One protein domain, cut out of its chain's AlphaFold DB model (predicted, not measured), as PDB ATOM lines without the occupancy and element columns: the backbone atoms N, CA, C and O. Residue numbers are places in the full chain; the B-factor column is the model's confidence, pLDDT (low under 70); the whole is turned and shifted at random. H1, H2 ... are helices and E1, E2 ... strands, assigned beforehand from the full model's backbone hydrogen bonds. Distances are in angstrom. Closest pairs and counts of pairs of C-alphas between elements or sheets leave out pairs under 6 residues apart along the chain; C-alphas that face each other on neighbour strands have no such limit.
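AT A GLANCE: This is residues 40 to 102 of the 345 residues of an uncharacterized protein of Candidatus Micrarchaeota archaeon (UniProt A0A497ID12). With little regular structure, this is a thin rod: a narrow sheet, mainly the long hairpin E2 and E3 with short E1 beside E2, with loops and tiny helix H1 towards one end and residues 88 to 102 at the other. Of 63 printed residues, 24 are in named elements, mostly strand, ordered H1 E1 E2 E3. The antiparallel sheet E1-E2-E3 is a meander, each strand the neighbour of the one before. It is only just extended, close to loose: radius of gyration of the C-alphas 16.2 A, spans 54 by 14 by 14 A.

HOW THE PARTS SIT: E2, residues 69 to 77, bends by 66 degrees at residue 73. It forms hairpins with E3, residues 80 to 87 (N 72 to O 84, 2.9 A), and E1, residues 64 to 66 (N 64 to O 71, 3.0 A). H1, residues 50 to 53, is not on the sheet; its one O i to N i+3 pair is within hydrogen-bond range.

IN THESE COORDINATES: E2 measures 20.8 A from C-alpha 69 (178.574, 213.460, 142.612), E3 21.9 A to C-alpha 87 (176.210, 214.739, 146.442).

THE WHOLE: The printed part has no cut; pLDDT is under 70 at residues 43, 50 to 56 and 58.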
ATOM      1  N   VAL A  40     201.911 237.708 125.557       78.12
ATOM      2  CA  VAL A  40     201.041 238.096 126.676       78.12
ATOM      3  C   VAL A  40     200.074 236.945 126.940       78.12
ATOM      4  O   VAL A  40     199.265 236.618 126.073       78.12
ATOM      5  N   CYS A  41     200.178 236.308 128.103       72.31
ATOM      6  CA  CYS A  41     199.287 235.233 128.521       72.31
ATOM      7  C   CYS A  41     197.860 235.771 128.786       72.31
ATOM      8  O   CYS A  41     197.679 236.977 128.982       72.31
ATOM      9  N   PRO A  42     196.824 234.909 128.805       73.25
ATOM     10  CA  PRO A  42     195.434 235.324 129.037       73.25
ATOM     11  C   PRO A  42     195.186 236.054 130.370       73.25
ATOM     12  O   PRO A  42     194.253 236.848 130.463       73.25
ATOM     13  N   ASP A  43     196.031 235.820 131.377       67.12
ATOM     14  CA  ASP A  43     196.030 236.489 132.685       67.12
ATOM     15  C   ASP A  43     196.720 237.876 132.676       67.12
ATOM     16  O   ASP A  43     196.731 238.589 133.681       67.12
ATOM     17  N   GLY A  44     197.285 238.287 131.534       73.31
ATOM     18  CA  GLY A  44     198.004 239.548 131.352       73.31
ATOM     19  C   GLY A  44     199.500 239.487 131.677       73.31
ATOM     20  O   GLY A  44     200.174 240.519 131.589       73.31
ATOM     21  N   THR A  45     200.046 238.321 132.035       76.06
ATOM     22  CA  THR A  45     201.489 238.160 132.247       76.06
ATOM     23  C   THR A  45     202.251 238.170 130.926       76.06
ATOM     24  O   THR A  45     201.749 237.757 129.885       76.06
ATOM     25  N   VAL A  46     203.479 238.687 130.945       81.81
ATOM     26  CA  VAL A  46     204.324 238.812 129.752       81.81
ATOM     27  C   VAL A  46     205.473 237.815 129.859       81.81
ATOM     28  O   VAL A  46     206.306 237.928 130.758       81.81
ATOM     29  N   VAL A  47     205.523 236.847 128.948       79.00
ATOM     30  CA  VAL A  47     206.526 235.774 128.908       79.00
ATOM     31  C   VAL A  47     207.313 235.808 127.603       79.00
ATOM     32  O   VAL A  47     206.842 236.322 126.599       79.00
ATOM     33  N   THR A  48     208.525 235.261 127.586       79.56
ATOM     34  CA  THR A  48     209.378 235.213 126.380       79.56
ATOM     35  C   THR A  48     209.264 233.900 125.605       79.56
ATOM     36  O   THR A  48     209.820 233.775 124.520       79.56
ATOM     37  N   ASP A  49     208.574 232.909 126.168       71.75
ATOM     38  CA  ASP A  49     208.287 231.616 125.551       71.75
ATOM     39  C   ASP A  49     206.793 231.317 125.777       71.75
ATOM     40  O   ASP A  49     206.365 231.307 126.932       71.75
ATOM     41  N   PRO A  50     205.982 231.096 124.727       67.56
ATOM     42  CA  PRO A  50     204.566 230.753 124.860       67.56
ATOM     43  C   PRO A  50     204.300 229.509 125.724       67.56
ATOM     44  O   PRO A  50     203.243 229.423 126.346       67.56
ATOM     45  N   LEU A  51     205.251 228.566 125.832       68.31
ATOM     46  CA  LEU A  51     205.136 227.428 126.754       68.31
ATOM     47  C   LEU A  51     205.248 227.837 128.229       68.31
ATOM     48  O   LEU A  51     204.829 227.079 129.095       68.31
ATOM     49  N   LEU A  52     205.759 229.028 128.550       63.66
ATOM     50  CA  LEU A  52     205.758 229.546 129.922       63.66
ATOM     51  C   LEU A  52     204.384 230.083 130.346       63.66
ATOM     52  O   LEU A  52     204.149 230.207 131.546       63.66
ATOM     53  N   CYS A  53     203.464 230.322 129.400       63.38
ATOM     54  CA  CYS A  53     202.041 230.469 129.722       63.38
ATOM     55  C   CYS A  53     201.392 229.136 130.122       63.38
ATOM     56  O   CYS A  53     200.273 229.140 130.625       63.38
ATOM     57  N   ALA A  54     202.062 227.990 129.926       59.44
ATOM     58  CA  ALA A  54     201.544 226.670 130.294       59.44
ATOM     59  C   ALA A  54     201.641 226.406 131.806       59.44
ATOM     60  O   ALA A  54     202.089 225.347 132.246       59.44
ATOM     61  N   LYS A  55     201.227 227.386 132.611       62.09
ATOM     62  CA  LYS A  55     200.942 227.200 134.029       62.09
ATOM     63  C   LYS A  55     199.459 227.111 134.344       62.09
ATOM     64  O   LYS A  55     199.136 226.863 135.496       62.09
ATOM     65  N   GLU A  56     198.564 227.330 133.388       64.44
ATOM     66  CA  GLU A  56     197.193 227.667 133.754       64.44
ATOM     67  C   GLU A  56     196.170 226.982 132.865       64.44
ATOM     68  O   GLU A  56     196.328 226.831 131.652       64.44
ATOM     69  N   CYS A  57     195.117 226.532 133.529       70.56
ATOM     70  CA  CYS A  57     193.971 225.895 132.936       70.56
ATOM     71  C   CYS A  57     193.372 226.824 131.869       70.56
ATOM     72  O   CYS A  57     192.908 227.921 132.173       70.56
ATOM     73  N   ALA A  58     193.412 226.401 130.607       69.75
ATOM     74  CA  ALA A  58     192.878 227.165 129.488       69.75
ATOM     75  C   ALA A  58     191.445 226.712 129.168       69.75
ATOM     76  O   ALA A  58     191.186 225.518 129.025       69.75
ATOM     77  N   GLY A  59     190.528 227.671 129.010       72.56
ATOM     78  CA  GLY A  59     189.113 227.419 128.713       72.56
ATOM     79  C   GLY A  59     188.200 227.516 129.939       72.56
ATOM     80  O   GLY A  59     188.630 227.910 131.020       72.56
ATOM     81  N   ALA A  60     186.920 227.192 129.751       74.31
ATOM     82  CA  ALA A  60     185.964 227.041 130.844       74.31
ATOM     83  C   ALA A  60     185.922 225.569 131.273       74.31
ATOM     84  O   ALA A  60     185.833 224.680 130.426       74.31
ATOM     85  N   ALA A  61     185.994 225.312 132.578       87.00
ATOM     86  CA  ALA A  61     185.705 223.996 133.126       87.00
ATOM     87  C   ALA A  61     184.195 223.860 133.326       87.00
ATOM     88  O   ALA A  61     183.613 224.476 134.220       87.00
ATOM     89  N   GLU A  62     183.577 223.051 132.471       92.06
ATOM     90  CA  GLU A  62     182.157 222.736 132.572       92.06
ATOM     91  C   GLU A  62     181.900 221.761 133.734       92.06
ATOM     92  O   GLU A  62     182.754 220.909 134.025       92.06
ATOM     93  N   PRO A  63     180.744 221.863 134.415       94.69
ATOM     94  CA  PRO A  63     180.339 220.876 135.402       94.69
ATOM     95  C   PRO A  63     180.208 219.480 134.785       94.69
ATOM     96  O   PRO A  63     179.798 219.329 133.635       94.69
ATOM     97  N   TYR A  64     180.513 218.446 135.562       93.75
ATOM     98  CA  TYR A  64     180.327 217.057 135.139       93.75
ATOM     99  C   TYR A  64     179.912 216.171 136.312       93.75
ATOM    100  O   TYR A  64     179.942 216.586 137.470       93.75
ATOM    101  N   CYS A  65     179.501 214.946 135.998       93.38
ATOM    102  CA  CYS A  65     179.076 213.964 136.985       93.38
ATOM    103  C   CYS A  65     180.112 212.852 137.123       93.38
ATOM    104  O   CYS A  65     180.570 212.306 136.119       93.38
ATOM    105  N   GLU A  66     180.430 212.488 138.360       92.25
ATOM    106  CA  GLU A  66     181.161 211.269 138.698       92.25
ATOM    107  C   GLU A  66     180.264 210.424 139.611       92.25
ATOM    108  O   GLU A  66     180.123 210.675 140.810       92.25
ATOM    109  N   GLY A  67     179.550 209.470 139.011       88.19
ATOM    110  CA  GLY A  67     178.479 208.747 139.688       88.19
ATOM    111  C   GLY A  67     177.346 209.682 140.136       88.19
ATOM    112  O   GLY A  67     176.744 210.378 139.323       88.19
ATOM    113  N   ASN A  68     177.065 209.717 141.443       89.88
ATOM    114  CA  ASN A  68     176.057 210.612 142.041       89.88
ATOM    115  C   ASN A  68     176.629 211.964 142.501       89.88
ATOM    116  O   ASN A  68     175.921 212.753 143.132       89.88
ATOM    117  N   LEU A  69     177.904 212.231 142.217       93.00
ATOM    118  CA  LEU A  69     178.574 213.460 142.612       93.00
ATOM    119  C   LEU A  69     178.583 214.450 141.450       93.00
ATOM    120  O   LEU A  69     179.077 214.151 140.365       93.00
ATOM    121  N   LEU A  70     178.075 215.652 141.703       95.25
ATOM    122  CA  LEU A  70     178.236 216.801 140.826       95.25
ATOM    123  C   LEU A  70     179.579 217.471 141.112       95.25
ATOM    124  O   LEU A  70     179.800 217.983 142.213       95.25
ATOM    125  N   MET A  71     180.435 217.517 140.098       95.88
ATOM    126  CA  MET A  71     181.676 218.280 140.073       95.88
ATOM    127  C   MET A  71     181.392 219.632 139.417       95.88
ATOM    128  O   MET A  71     181.128 219.702 138.221       95.88
ATOM    129  N   HIS A  72     181.403 220.717 140.191       95.44
ATOM    130  CA  HIS A  72     181.020 222.063 139.735       95.44
ATOM    131  C   HIS A  72     181.908 223.147 140.346       95.44
ATOM    132  O   HIS A  72     182.707 222.865 141.234       95.44
ATOM    133  N   ASN A  73     181.753 224.396 139.892       92.50
ATOM    134  CA  ASN A  73     182.512 225.552 140.389       92.50
ATOM    135  C   ASN A  73     184.027 225.289 140.419       92.50
ATOM    136  O   ASN A  73     184.660 225.395 141.469       92.50
ATOM    137  N   ALA A  74     184.582 224.885 139.277       91.56
ATOM    138  CA  ALA A  74     185.997 224.571 139.167       91.56
ATOM    139  C   ALA A  74     186.873 225.818 139.367       91.56
ATOM    140  O   ALA A  74     186.632 226.866 138.765       91.56
ATOM    141  N   GLU A  75     187.918 225.677 140.174       91.00
ATOM    142  CA  GLU A  75     188.954 226.681 140.401       91.00
ATOM    143  C   GLU A  75     190.281 226.166 139.840       91.00
ATOM    144  O   GLU A  75     190.655 225.016 140.063       91.00
ATOM    145  N   CYS A  76     191.003 227.004 139.097       86.19
ATOM    146  CA  CYS A  76     192.324 226.640 138.595       86.19
ATOM    147  C   CYS A  76     193.385 226.925 139.663       86.19
ATOM    148  O   CYS A  76     193.575 228.080 140.053       86.19
ATOM    149  N   ILE A  77     194.090 225.890 140.122       85.94
ATOM    150  CA  ILE A  77     195.152 225.996 141.128       85.94
ATOM    151  C   ILE A  77     196.401 225.311 140.573       85.94
ATOM    152  O   ILE A  77     196.378 224.125 140.271       85.94
ATOM    153  N   GLU A  78     197.490 226.068 140.409       84.06
ATOM    154  CA  GLU A  78     198.787 225.564 139.916       84.06
ATOM    155  C   GLU A  78     198.722 224.791 138.577       84.06
ATOM    156  O   GLU A  78     199.586 223.963 138.289       84.06
ATOM    157  N   GLY A  79     197.726 225.092 137.736       78.06
ATOM    158  CA  GLY A  79     197.532 224.462 136.425       78.06
ATOM    159  C   GLY A  79     196.599 223.250 136.421       78.06
ATOM    160  O   GLY A  79     196.425 222.636 135.371       78.06
ATOM    161  N   GLU A  80     195.974 222.926 137.555       85.50
ATOM    162  CA  GLU A  80     194.990 221.851 137.687       85.50
ATOM    163  C   GLU A  80     193.601 222.409 138.035       85.50
ATOM    164  O   GLU A  80     193.465 223.329 138.848       85.50
ATOM    165  N   TRP A  81     192.554 221.859 137.411       87.50
ATOM    166  CA  TRP A  81     191.171 222.181 137.760       87.50
ATOM    167  C   TRP A  81     190.767 221.446 139.036       87.50
ATOM    168  O   TRP A  81     190.676 220.220 139.058       87.50
ATOM    169  N   VAL A  82     190.458 222.201 140.083       91.56
ATOM    170  CA  VAL A  82     189.944 221.688 141.352       91.56
ATOM    171  C   VAL A  82     188.447 221.975 141.424       91.56
ATOM    172  O   VAL A  82     188.031 223.130 141.405       91.56
ATOM    173  N   TYR A  83     187.625 220.930 141.504       94.25
ATOM    174  CA  TYR A  83     186.163 221.044 141.508       94.25
ATOM    175  C   TYR A  83     185.600 221.037 142.930       94.25
ATOM    176  O   TYR A  83     186.101 220.341 143.815       94.25
ATOM    177  N   ARG A  84     184.495 221.756 143.144       95.00
ATOM    178  CA  ARG A  84     183.624 221.506 144.292       95.00
ATOM    179  C   ARG A  84     182.760 220.285 143.998       95.00
ATOM    180  O   ARG A  84     182.189 220.164 142.918       95.00
ATOM    181  N   THR A  85     182.606 219.437 145.003       96.12
ATOM    182  CA  THR A  85     181.767 218.242 144.931       96.12
ATOM    183  C   THR A  85     180.459 218.462 145.690       96.12
ATOM    184  O   THR A  85     180.474 218.921 146.834       96.12
ATOM    185  N   THR A  86     179.332 218.118 145.070       95.00
ATOM    186  CA  THR A  86     178.015 218.035 145.717       95.00
ATOM    187  C   THR A  86     177.436 216.643 145.497       95.00
ATOM    188  O   THR A  86     177.391 216.175 144.367       95.00
ATOM    189  N   GLU A  87     176.962 215.992 146.555       94.25
ATOM    190  CA  GLU A  87     176.210 214.739 146.442       94.25
ATOM    191  C   GLU A  87     174.759 215.042 146.047       94.25
ATOM    192  O   GLU A  87     174.076 215.817 146.720       94.25
ATOM    193  N   CYS A  88     174.307 214.475 144.930       90.75
ATOM    194  CA  CYS A  88     172.958 214.684 144.423       90.75
ATOM    195  C   CYS A  88     171.997 213.637 144.998       90.75
ATOM    196  O   CYS A  88     172.235 212.438 144.869       90.75
ATOM    197  N   GLU A  89     170.876 214.089 145.565       87.75
ATOM    198  CA  GLU A  89     169.868 213.221 146.196       87.75
ATOM    199  C   GLU A  89     169.275 212.185 145.224       87.75
ATOM    200  O   GLU A  89     169.123 211.020 145.584       87.75
ATOM    201  N   TYR A  90     168.995 212.594 143.983       86.00
ATOM    202  CA  TYR A  90     168.388 211.746 142.947       86.00
ATOM    203  C   TYR A  90     169.364 211.364 141.825       86.00
ATOM    204  O   TYR A  90     168.946 210.881 140.776       86.00
ATOM    205  N   GLY A  91     170.664 211.566 142.051       87.88
ATOM    206  CA  GLY A  91     171.725 211.320 141.077       87.88
ATOM    207  C   GLY A  91     172.112 212.544 140.241       87.88
ATOM    208  O   GLY A  91     171.490 213.607 140.320       87.88
ATOM    209  N   CYS A  92     173.195 212.400 139.475       90.69
ATOM    210  CA  CYS A  92     173.785 213.461 138.660       90.69
ATOM    211  C   CYS A  92     173.745 213.058 137.185       90.69
ATOM    212  O   CYS A  92     174.165 211.956 136.841       90.69
ATOM    213  N   MET A  93     173.274 213.943 136.306       89.69
ATOM    214  CA  MET A  93     173.296 213.722 134.861       89.69
ATOM    215  C   MET A  93     173.705 215.008 134.138       89.69
ATOM    216  O   MET A  93     173.242 216.086 134.486       89.69
ATOM    217  N   GLN A  94     174.582 214.899 133.131       89.94
ATOM    218  CA  GLN A  94     174.998 216.026 132.273       89.94
ATOM    219  C   GLN A  94     175.518 217.269 133.030       89.94
ATOM    220  O   GLN A  94     175.366 218.391 132.560       89.94
ATOM    221  N   GLY A  95     176.163 217.076 134.186       92.31
ATOM    222  CA  GLY A  95     176.682 218.188 134.988       92.31
ATOM    223  C   GLY A  95     175.617 218.904 135.824       92.31
ATOM    224  O   GLY A  95     175.854 220.022 136.274       92.31
ATOM    225  N   GLU A  96     174.469 218.268 136.074       92.62
ATOM    226  CA  GLU A  96     173.413 218.792 136.942       92.62
ATOM    227  C   GLU A  96     172.884 217.717 137.906       92.62
ATOM    228  O   GLU A  96     172.813 216.530 137.575       92.62
ATOM    229  N   CYS A  97     172.497 218.133 139.117       92.75
ATOM    230  CA  CYS A  97     171.759 217.260 140.028       92.75
ATOM    231  C   CYS A  97     170.304 217.144 139.576       92.75
ATOM    232  O   CYS A  97     169.641 218.150 139.312       92.75
ATOM    233  N   LEU A  98     169.787 215.921 139.571       90.00
ATOM    234  CA  LEU A  98     168.388 215.657 139.263       90.00
ATOM    235  C   LEU A  98     167.490 216.184 140.392       90.00
ATOM    236  O   LEU A  98     167.774 215.984 141.574       90.00
ATOM    237  N   ALA A  99     166.412 216.880 140.023       87.75
ATOM    238  CA  ALA A  99     165.468 217.472 140.975       87.75
ATOM    239  C   ALA A  99     164.462 216.455 141.534       87.75
ATOM    240  O   ALA A  99     163.922 216.654 142.620       87.75
ATOM    241  N   GLU A 100     164.212 215.382 140.786       86.19
ATOM    242  CA  GLU A 100     163.261 214.328 141.118       86.19
ATOM    243  C   GLU A 100     163.856 212.962 140.743       86.19
ATOM    244  O   GLU A 100     164.727 212.899 139.865       86.19
ATOM    245  N   PRO A 101     163.396 211.865 141.375       82.50
ATOM    246  CA  PRO A 101     163.791 210.518 140.988       82.50
ATOM    247  C   PRO A 101     163.515 210.265 139.504       82.50
ATOM    248  O   PRO A 101     162.405 210.495 139.021       82.50
ATOM    249  N   VAL A 102     164.504 209.733 138.788       85.00
ATOM    250  CA  VAL A 102     164.295 209.242 137.423       85.00
ATOM    251  C   VAL A 102     163.555 207.914 137.498       85.00
ATOM    252  O   VAL A 102     164.012 206.977 138.152       85.00
TER     253      VAL A 102